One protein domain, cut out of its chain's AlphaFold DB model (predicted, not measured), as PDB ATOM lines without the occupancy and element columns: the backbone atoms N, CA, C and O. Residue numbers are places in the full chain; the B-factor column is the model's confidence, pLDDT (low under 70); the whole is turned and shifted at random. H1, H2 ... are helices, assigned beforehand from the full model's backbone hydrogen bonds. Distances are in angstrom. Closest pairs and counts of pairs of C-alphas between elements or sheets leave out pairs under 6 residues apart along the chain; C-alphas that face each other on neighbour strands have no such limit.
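Overview. This is residues 9 to 82 of the 106 residues of the protein "Tyr recombinase domain-containing protein" of [Ruminococcus] lactaris ATCC 29176 (UniProt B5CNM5). Three helices, H2, H3 and H4, cluster at one end of an elongated model, and H2 reaches out of that cluster towards H1, which stands crosswise near the first residues of H2 and touches no helix. Before H1 comes an unnamed stretch, residues 9 to 20, of which residues 11 to 16 stick out as a free loop at the other end of the length. The printed part has 74 residues with four named helices, in the order H1, H2, H3, H4, and no named strand; its class is all helix, with 44 residues in named helices. The whole is loose, with a radius of gyration of the C-alphas of 15.8 A, and spans 46 by 29 by 18 A.

Arrangement. Start at Lys 9 and pass the stretch to residue 20 to reach H1, residues 21 to 35. Next look at H2, residues 41 to 54: it is close to H1 but not clearly touching, and the closest C-alphas, those of Tyr 25 and Pro 41, are 7.3 A apart. Their lines are only just about perpendicular, at 70.0 degrees. Further on, H3, residues 59 to 65, forms a helical hairpin with H2: they touch, with residues 49 to 53 of H2 alone, at a steep tilt of 44 degrees, opposite ways, and their closest C-alphas, Ala 49 and Ile 62, are 6.2 A apart. Last comes H4, residues 71 to 78, which touches H3 about perpendicular at 77 degrees; the closest C-alphas, Arg 63 and Thr 74, are 5.9 A apart. H4 also touches H2, with residues 46 to 50 of H2 alone, about perpendicular at 82 degrees; there the closest C-alphas, His 46 and Tyr 77, are 6.7 A apart. The helix packing is mostly crossed, with 0 of these 3 touching pairs at a shallow tilt. H1 is apart from H3 and from H4. In H1, H2 and H3 every O i to N i+4 pair is within hydrogen-bond range; in H4 it is 3 of 4.

Along the chain. Find C-alpha 21 at (17.883, 45.797, -11.660); from there H1 runs 21.1 A to C-alpha 35. Find C-alpha 41 at (15.852, 37.754, -16.770), where H2 begins its 20.1 A to C-alpha 54. H3 covers 9.9 A from Leu 59 to Ala 65. H4 covers 11.1 A from Val 71 and ends with C-alpha 78 at (5.355, 24.182, -17.179).

Size, cuts and confidence. The two C-alphas farthest apart, those of Lys 13 and Asn 82, are 48.5 A from each other. The printed part has no cut, and the links H1 to H2, H2 to H3 and H3 to H4 are tight. Look at the B-factor column: the mean pLDDT of the printed part is 82.4, and residues 69 to 82 are under 70.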
ATOM      1  N   LYS A   9      28.632  48.021  -9.483       91.00
ATOM      2  CA  LYS A   9      28.891  48.716 -10.744       91.00
ATOM      3  C   LYS A   9      30.398  48.898 -10.928       91.00
ATOM      4  O   LYS A   9      31.066  49.532 -10.114       91.00
ATOM      5  N   LEU A  10      30.941  48.379 -12.029       89.06
ATOM      6  CA  LEU A  10      32.390  48.395 -12.287       89.06
ATOM      7  C   LEU A  10      32.893  49.701 -12.922       89.06
ATOM      8  O   LEU A  10      34.085  50.006 -12.858       89.06
ATOM      9  N   THR A  11      32.004  50.478 -13.541       86.31
ATOM     10  CA  THR A  11      32.354  51.651 -14.357       86.31
ATOM     11  C   THR A  11      31.323  52.771 -14.220       86.31
ATOM     12  O   THR A  11      30.171  52.514 -13.876       86.31
ATOM     13  N   GLY A  12      31.709  53.999 -14.585       87.69
ATOM     14  CA  GLY A  12      30.829  55.170 -14.595       87.69
ATOM     15  C   GLY A  12      30.813  55.938 -13.272       87.69
ATOM     16  O   GLY A  12      31.597  55.659 -12.368       87.69
ATOM     17  N   LYS A  13      29.908  56.920 -13.174       88.88
ATOM     18  CA  LYS A  13      29.778  57.816 -12.011       88.88
ATOM     19  C   LYS A  13      29.475  57.069 -10.704       88.88
ATOM     20  O   LYS A  13      29.918  57.494  -9.649       88.88
ATOM     21  N   ASN A  14      28.794  55.931 -10.809       88.75
ATOM     22  CA  ASN A  14      28.304  55.131  -9.688       88.75
ATOM     23  C   ASN A  14      29.199  53.909  -9.404       88.75
ATOM     24  O   ASN A  14      28.728  52.865  -8.956       88.75
ATOM     25  N   LYS A  15      30.488  53.979  -9.754       90.12
ATOM     26  CA  LYS A  15      31.420  52.858  -9.587       90.12
ATOM     27  C   LYS A  15      31.542  52.461  -8.111       90.12
ATOM     28  O   LYS A  15      31.814  53.302  -7.262       90.12
ATOM     29  N   GLY A  16      31.428  51.166  -7.832       88.44
ATOM     30  CA  GLY A  16      31.505  50.593  -6.486       88.44
ATOM     31  C   GLY A  16      30.172  50.568  -5.735       88.44
ATOM     32  O   GLY A  16      30.088  49.908  -4.703       88.44
ATOM     33  N   GLU A  17      29.130  51.218  -6.258       90.69
ATOM     34  CA  GLU A  17      27.769  51.103  -5.730       90.69
ATOM     35  C   GLU A  17      27.142  49.750  -6.093       90.69
ATOM     36  O   GLU A  17      27.598  49.059  -7.013       90.69
ATOM     37  N   LEU A  18      26.065  49.388  -5.389       92.44
ATOM     38  CA  LEU A  18      25.287  48.179  -5.656       92.44
ATOM     39  C   LEU A  18      24.794  48.125  -7.111       92.44
ATOM     40  O   LEU A  18      24.429  49.143  -7.711       92.44
ATOM     41  N   LEU A  19      24.790  46.921  -7.683       92.50
ATOM     42  CA  LEU A  19      24.212  46.688  -9.001       92.50
ATOM     43  C   LEU A  19      22.680  46.656  -8.891       92.50
ATOM     44  O   LEU A  19      22.124  45.814  -8.189       92.50
ATOM     45  N   ASP A  20      22.006  47.571  -9.584       91.56
ATOM     46  CA  ASP A  20      20.542  47.638  -9.611       91.56
ATOM     47  C   ASP A  20      19.936  46.789 -10.743       91.56
ATOM     48  O   ASP A  20      20.628  46.317 -11.654       91.56
ATOM     49  N   ALA A  21      18.618  46.588 -10.678       91.00
ATOM     50  CA  ALA A  21      17.883  45.797 -11.660       91.00
ATOM     51  C   ALA A  21      18.035  46.366 -13.079       91.00
ATOM     52  O   ALA A  21      18.312  45.611 -14.011       91.00
ATOM     53  N   ASP A  22      17.928  47.683 -13.250       90.50
ATOM     54  CA  ASP A  22      18.027  48.340 -14.559       90.50
ATOM     55  C   ASP A  22      19.397  48.122 -15.211       90.50
ATOM     56  O   ASP A  22      19.499  47.914 -16.426       90.50
ATOM     57  N   SER A  23      20.458  48.099 -14.403       91.56
ATOM     58  CA  SER A  23      21.811  47.758 -14.837       91.56
ATOM     59  C   SER A  23      21.877  46.317 -15.342       91.56
ATOM     60  O   SER A  23      22.443  46.077 -16.412       91.56
ATOM     61  N   VAL A  24      21.244  45.365 -14.647       92.38
ATOM     62  CA  VAL A  24      21.146  43.960 -15.090       92.38
ATOM     63  C   VAL A  24      20.371  43.849 -16.407       92.38
ATOM     64  O   VAL A  24      20.854  43.220 -17.351       92.38
ATOM     65  N   TYR A  25      19.212  44.504 -16.525       92.69
ATOM     66  CA  TYR A  25      18.435  44.527 -17.772       92.69
ATOM     67  C   TYR A  25      19.238  45.135 -18.926       92.69
ATOM     68  O   TYR A  25      19.230  44.608 -20.039       92.69
ATOM     69  N   SER A  26      19.977  46.212 -18.666       92.31
ATOM     70  CA  SER A  26      20.829  46.867 -19.660       92.31
ATOM     71  C   SER A  26      21.992  45.976 -20.102       92.31
ATOM     72  O   SER A  26      22.326  45.935 -21.289       92.31
ATOM     73  N   MET A  27      22.599  45.231 -19.174       92.75
ATOM     74  CA  MET A  27      23.641  44.249 -19.476       92.75
ATOM     75  C   MET A  27      23.108  43.125 -20.362       92.75
ATOM     76  O   MET A  27      23.708  42.836 -21.397       92.75
ATOM     77  N   LEU A  28      21.963  42.545 -20.004       94.44
ATOM     78  CA  LEU A  28      21.339  41.475 -20.776       94.44
ATOM     79  C   LEU A  28      20.866  41.956 -22.151       94.44
ATOM     80  O   LEU A  28      21.123  41.297 -23.148       94.44
ATOM     81  N   LYS A  29      20.318  43.172 -22.260       93.81
ATOM     82  CA  LYS A  29      19.978  43.781 -23.556       93.81
ATOM     83  C   LYS A  29      21.199  43.944 -24.463       93.81
ATOM     84  O   LYS A  29      21.107  43.747 -25.674       93.81
ATOM     85  N   ARG A  30      22.349  44.332 -23.902       94.19
ATOM     86  CA  ARG A  30      23.617  44.399 -24.648       94.19
ATOM     87  C   ARG A  30      24.093  43.014 -25.069       94.19
ATOM     88  O   ARG A  30      24.640  42.901 -26.159       94.19
ATOM     89  N   LEU A  31      23.899  42.002 -24.224       94.38
ATOM     90  CA  LEU A  31      24.199  40.615 -24.561       94.38
ATOM     91  C   LEU A  31      23.346  40.163 -25.749       94.38
ATOM     92  O   LEU A  31      23.927  39.773 -26.756       94.38
ATOM     93  N   SER A  32      22.023  40.359 -25.695       95.12
ATOM     94  CA  SER A  32      21.115  39.985 -26.786       95.12
ATOM     95  C   SER A  32      21.516  40.602 -28.119       95.12
ATOM     96  O   SER A  32      21.546  39.924 -29.134       95.12
ATOM     97  N   LYS A  33      21.902  41.882 -28.120       95.31
ATOM     98  CA  LYS A  33      22.366  42.566 -29.338       95.31
ATOM     99  C   LYS A  33      23.672  42.008 -29.905       95.31
ATOM    100  O   LYS A  33      23.927  42.181 -31.089       95.31
ATOM    101  N   LYS A  34      24.539  41.444 -29.062       96.75
ATOM    102  CA  LYS A  34      25.847  40.921 -29.481       96.75
ATOM    103  C   LYS A  34      25.772  39.489 -29.986       96.75
ATOM    104  O   LYS A  34      26.597  39.112 -30.807       96.75
ATOM    105  N   THR A  35      24.857  38.700 -29.440       94.69
ATOM    106  CA  THR A  35      24.743  37.267 -29.729       94.69
ATOM    107  C   THR A  35      23.564  36.934 -30.632       94.69
ATOM    108  O   THR A  35      23.472  35.799 -31.075       94.69
ATOM    109  N   ASP A  36      22.663  37.893 -30.865       92.69
ATOM    110  CA  ASP A  36      21.347  37.691 -31.485       92.69
ATOM    111  C   ASP A  36      20.445  36.703 -30.715       92.69
ATOM    112  O   ASP A  36      19.426  36.226 -31.204       92.69
ATOM    113  N   ILE A  37      20.796  36.409 -29.456       91.00
ATOM    114  CA  ILE A  37      20.035  35.521 -28.575       91.00
ATOM    115  C   ILE A  37      19.225  36.371 -27.613       91.00
ATOM    116  O   ILE A  37      19.783  37.101 -26.790       91.00
ATOM    117  N   ASN A  38      17.902  36.239 -27.655       87.31
ATOM    118  CA  ASN A  38      17.032  36.978 -26.754       87.31
ATOM    119  C   ASN A  38      17.297  36.600 -25.284       87.31
ATOM    120  O   ASN A  38      16.969  35.506 -24.832       87.31
ATOM    121  N   SER A  39      17.939  37.513 -24.555       87.06
ATOM    122  CA  SER A  39      18.392  37.322 -23.183       87.06
ATOM    123  C   SER A  39      17.677  38.316 -22.268       87.06
ATOM    124  O   SER A  39      18.083  39.472 -22.141       87.06
ATOM    125  N   HIS A  40      16.606  37.876 -21.610       88.88
ATOM    126  CA  HIS A  40      15.918  38.621 -20.550       88.88
ATOM    127  C   HIS A  40      15.889  37.818 -19.239       88.88
ATOM    128  O   HIS A  40      15.817  36.590 -19.291       88.88
ATOM    129  N   PRO A  41      15.868  38.465 -18.052       90.38
ATOM    130  CA  PRO A  41      15.852  37.754 -16.770       90.38
ATOM    131  C   PRO A  41      14.736  36.711 -16.653       90.38
ATOM    132  O   PRO A  41      14.966  35.608 -16.165       90.38
ATOM    133  N   HIS A  42      13.532  37.040 -17.135       87.06
ATOM    134  CA  HIS A  42      12.417  36.097 -17.126       87.06
ATOM    135  C   HIS A  42      12.676  34.904 -18.046       87.06
ATOM    136  O   HIS A  42      12.455  33.781 -17.618       87.06
ATOM    137  N   GLN A  43      13.222  35.109 -19.247       85.81
ATOM    138  CA  GLN A  43      13.551  34.015 -20.170       85.81
ATOM    139  C   GLN A  43      14.616  33.082 -19.603       85.81
ATOM    140  O   GLN A  43      14.461  31.871 -19.674       85.81
ATOM    141  N   LEU A  44      15.651  33.631 -18.964       90.19
ATOM    142  CA  LEU A  44      16.662  32.822 -18.281       90.19
ATOM    143  C   LEU A  44      16.056  32.014 -17.123       90.19
ATOM    144  O   LEU A  44      16.438  30.869 -16.902       90.19
ATOM    145  N   ARG A  45      15.076  32.584 -16.407       88.75
ATOM    146  CA  ARG A  45      14.325  31.866 -15.366       88.75
ATOM    147  C   ARG A  45      13.463  30.741 -15.945       88.75
ATOM    148  O   ARG A  45      13.422  29.666 -15.355       88.75
ATOM    149  N   HIS A  46      12.791  30.981 -17.071       85.19
ATOM    150  CA  HIS A  46      12.021  29.956 -17.779       85.19
ATOM    151  C   HIS A  46      12.923  28.818 -18.245       85.19
ATOM    152  O   HIS A  46      12.655  27.669 -17.919       85.19
ATOM    153  N   TYR A  47      14.029  29.161 -18.907       88.31
ATOM    154  CA  TYR A  47      15.035  28.204 -19.351       88.31
ATOM    155  C   TYR A  47      15.527  27.339 -18.186       88.31
ATOM    156  O   TYR A  47      15.500  26.121 -18.272       88.31
ATOM    157  N   PHE A  48      15.871  27.947 -17.044       90.19
ATOM    158  CA  PHE A  48      16.243  27.183 -15.854       90.19
ATOM    159  C   PHE A  48      15.159  26.173 -15.444       90.19
ATOM    160  O   PHE A  48      15.473  25.012 -15.198       90.19
ATOM    161  N   ALA A  49      13.894  26.590 -15.364       87.00
ATOM    162  CA  ALA A  49      12.807  25.705 -14.953       87.00
ATOM    163  C   ALA A  49      12.598  24.546 -15.943       87.00
ATOM    164  O   ALA A  49      12.436  23.398 -15.528       87.00
ATOM    165  N   GLU A  50      12.627  24.848 -17.240       85.06
ATOM    166  CA  GLU A  50      12.426  23.882 -18.316       85.06
ATOM    167  C   GLU A  50      13.555  22.846 -18.368       85.06
ATOM    168  O   GLU A  50      13.289  21.645 -18.383       85.06
ATOM    169  N   GLU A  51      14.812  23.282 -18.301       90.50
ATOM    170  CA  GLU A  51      15.957  22.371 -18.329       90.50
ATOM    171  C   GLU A  51      15.970  21.454 -17.107       90.50
ATOM    172  O   GLU A  51      16.193  20.255 -17.236       90.50
ATOM    173  N   ARG A  52      15.640  21.967 -15.912       90.00
ATOM    174  CA  ARG A  52      15.511  21.106 -14.722       90.00
ATOM    175  C   ARG A  52      14.399  20.079 -14.877       90.00
ATOM    176  O   ARG A  52      14.568  18.933 -14.466       90.00
ATOM    177  N   ARG A  53      13.291  20.448 -15.520       83.62
ATOM    178  CA  ARG A  53      12.214  19.501 -15.812       83.62
ATOM    179  C   ARG A  53      12.654  18.417 -16.803       83.62
ATOM    180  O   ARG A  53      12.295  17.252 -16.595       83.62
ATOM    181  N   LYS A  54      13.419  18.771 -17.843       84.50
ATOM    182  CA  LYS A  54      13.992  17.817 -18.814       84.50
ATOM    183  C   LYS A  54      14.934  16.825 -18.137       84.50
ATOM    184  O   LYS A  54      14.775  15.626 -18.326       84.50
ATOM    185  N   GLU A  55      15.778  17.312 -17.232       90.00
ATOM    186  CA  GLU A  55      16.664  16.508 -16.373       90.00
ATOM    187  C   GLU A  55      15.915  15.676 -15.307       90.00
ATOM    188  O   GLU A  55      16.528  15.019 -14.470       90.00
ATOM    189  N   GLY A  56      14.577  15.699 -15.304       84.19
ATOM    190  CA  GLY A  56      13.757  14.836 -14.457       84.19
ATOM    191  C   GLY A  56      13.541  15.342 -13.033       84.19
ATOM    192  O   GLY A  56      13.042  14.580 -12.210       84.19
ATOM    193  N   TRP A  57      13.862  16.605 -12.732       86.00
ATOM    194  CA  TRP A  57      13.576  17.174 -11.413       86.00
ATOM    195  C   TRP A  57      12.071  17.190 -11.129       86.00
ATOM    196  O   TRP A  57      11.257  17.441 -12.029       86.00
ATOM    197  N   ASP A  58      11.718  16.971  -9.859       85.06
ATOM    198  CA  ASP A  58      10.345  17.115  -9.394       85.06
ATOM    199  C   ASP A  58       9.900  18.584  -9.431       85.06
ATOM    200  O   ASP A  58      10.682  19.528  -9.263       85.06
ATOM    201  N   LEU A  59       8.598  18.786  -9.619       79.62
ATOM    202  CA  LEU A  59       7.990  20.109  -9.669       79.62
ATOM    203  C   LEU A  59       8.221  20.915  -8.379       79.62
ATOM    204  O   LEU A  59       8.382  22.140  -8.434       79.62
ATOM    205  N   ASN A  60       8.233  20.258  -7.217       77.50
ATOM    206  CA  ASN A  60       8.466  20.917  -5.936       77.50
ATOM    207  C   ASN A  60       9.912  21.393  -5.791       77.50
ATOM    208  O   ASN A  60      10.123  22.494  -5.276       77.50
ATOM    209  N   ASP A  61      10.878  20.625  -6.293       84.19
ATOM    210  CA  ASP A  61      12.297  20.987  -6.257       84.19
ATOM    211  C   ASP A  61      12.568  22.198  -7.150       84.19
ATOM    212  O   ASP A  61      13.219  23.159  -6.736       84.19
ATOM    213  N   ILE A  62      11.977  22.208  -8.349       84.81
ATOM    214  CA  ILE A  62      12.046  23.353  -9.263       84.81
ATOM    215  C   ILE A  62      11.390  24.584  -8.624       84.81
ATOM    216  O   ILE A  62      11.969  25.673  -8.637       84.81
ATOM    217  N   ARG A  63      10.207  24.433  -8.010       80.94
ATOM    218  CA  ARG A  63       9.524  25.525  -7.294       80.94
ATOM    219  C   ARG A  63      10.399  26.104  -6.184       80.94
ATOM    220  O   ARG A  63      10.480  27.328  -6.050       80.94
ATOM    221  N   PHE A  64      11.012  25.234  -5.381       82.12
ATOM    222  CA  PHE A  64      11.874  25.629  -4.274       82.12
ATOM    223  C   PHE A  64      13.115  26.367  -4.782       82.12
ATOM    224  O   PHE A  64      13.407  27.463  -4.304       82.12
ATOM    225  N   ALA A  65      13.773  25.839  -5.817       84.88
ATOM    226  CA  ALA A  65      14.930  26.470  -6.449       84.88
ATOM    227  C   ALA A  65      14.608  27.851  -7.050       84.88
ATOM    228  O   ALA A  65      15.438  28.757  -7.012       84.88
ATOM    229  N   LEU A  66      13.391  28.042  -7.567       86.00
ATOM    230  CA  LEU A  66      12.912  29.328  -8.085       86.00
ATOM    231  C   LEU A  66      12.480  30.317  -6.987       86.00
ATOM    232  O   LEU A  66      12.208  31.483  -7.286       86.00
ATOM    233  N   GLY A  67      12.386  29.877  -5.729       78.88
ATOM    234  CA  GLY A  67      11.940  30.706  -4.609       78.88
ATOM    235  C   GLY A  67      10.460  31.100  -4.681       78.88
ATOM    236  O   GLY A  67      10.052  32.109  -4.097       78.88
ATOM    237  N   HIS A  68       9.629  30.343  -5.405       79.75
ATOM    238  CA  HIS A  68       8.202  30.637  -5.518       79.75
ATOM    239  C   HIS A  68       7.451  30.213  -4.250       79.75
ATOM    240  O   HIS A  68       7.364  29.030  -3.923       79.75
ATOM    241  N   LYS A  69       6.831  31.184  -3.566       60.31
ATOM    242  CA  LYS A  69       5.981  30.932  -2.387       60.31
ATOM    243  C   LYS A  69       4.692  30.166  -2.716       60.31
ATOM    244  O   LYS A  69       4.111  29.565  -1.819       60.31
ATOM    245  N   LYS A  70       4.235  30.199  -3.973       58.19
ATOM    246  CA  LYS A  70       3.020  29.521  -4.447       58.19
ATOM    247  C   LYS A  70       3.340  28.565  -5.594       58.19
ATOM    248  O   LYS A  70       4.122  28.892  -6.486       58.19
ATOM    249  N   VAL A  71       2.708  27.390  -5.586       53.62
ATOM    250  CA  VAL A  71       2.880  26.354  -6.625       53.62
ATOM    251  C   VAL A  71       2.342  26.822  -7.975       53.62
ATOM    252  O   VAL A  71       2.957  26.558  -9.004       53.62
ATOM    253  N   GLU A  72       1.261  27.602  -7.956       51.44
ATOM    254  CA  GLU A  72       0.575  28.148  -9.136       51.44
ATOM    255  C   GLU A  72       1.514  28.912 -10.079       51.44
ATOM    256  O   GLU A  72       1.397  28.802 -11.298       51.44
ATOM    257  N   THR A  73       2.494  29.645  -9.533       55.59
ATOM    258  CA  THR A  73       3.471  30.385 -10.345       55.59
ATOM    259  C   THR A  73       4.363  29.434 -11.140       55.59
ATOM    260  O   THR A  73       4.743  29.760 -12.252       55.59
ATOM    261  N   THR A  74       4.638  28.237 -10.612       54.84
ATOM    262  CA  THR A  74       5.459  27.202 -11.266       54.84
ATOM    263  C   THR A  74       4.647  26.374 -12.262       54.84
ATOM    264  O   THR A  74       5.162  26.036 -13.322       54.84
ATOM    265  N   ILE A  75       3.359  26.127 -11.988       56.47
ATOM    266  CA  ILE A  75       2.438  25.449 -12.923       56.47
ATOM    267  C   ILE A  75       2.282  26.261 -14.217       56.47
ATOM    268  O   ILE A  75       2.379  25.697 -15.305       56.47
ATOM    269  N   LYS A  76       2.146  27.593 -14.123       57.72
ATOM    270  CA  LYS A  76       2.106  28.477 -15.303       57.72
ATOM    271  C   LYS A  76       3.365  28.373 -16.177       57.72
ATOM    272  O   LYS A  76       3.284  28.603 -17.374       57.72
ATOM    273  N   TYR A  77       4.517  28.032 -15.596       55.78
ATOM    274  CA  TYR A  77       5.778  27.906 -16.329       55.78
ATOM    275  C   TYR A  77       5.968  26.562 -17.032       55.78
ATOM    276  O   TYR A  77       6.850  26.460 -17.875       55.78
ATOM    277  N   LEU A  78       5.169  25.550 -16.692       58.88
ATOM    278  CA  LEU A  78       5.355  24.182 -17.179       58.88
ATOM    279  C   LEU A  78       4.159  23.651 -17.979       58.88
ATOM    280  O   LEU A  78       4.297  22.642 -18.659       58.88
ATOM    281  N   GLY A  79       3.005  24.322 -17.925       54.12
ATOM    282  CA  GLY A  79       1.787  23.905 -18.626       54.12
ATOM    283  C   GLY A  79       1.808  24.056 -20.153       54.12
ATOM    284  O   GLY A  79       0.887  23.562 -20.795       54.12
ATOM    285  N   GLU A  80       2.815  24.707 -20.745       51.50
ATOM    286  CA  GLU A  80       2.879  24.915 -22.204       51.50
ATOM    287  C   GLU A  80       3.552  23.759 -22.972       51.50
ATOM    288  O   GLU A  80       3.277  23.601 -24.155       51.50
ATOM    289  N   ASN A  81       4.327  22.883 -22.314       51.75
ATOM    290  CA  ASN A  81       4.976  21.718 -22.945       51.75
ATOM    291  C   ASN A  81       4.489  20.410 -22.314       51.75
ATOM    292  O   ASN A  81       5.232  19.700 -21.634       51.75
ATOM    293  N   ASN A  82       3.206  20.102 -22.508       57.53
ATOM    294  CA  ASN A  82       2.570  18.949 -21.876       57.53
ATOM    295  C   ASN A  82       2.695  17.638 -22.675       57.53
ATOM    296  O   ASN A  82       1.885  16.733 -22.492       57.53
TER     297      ASN A  82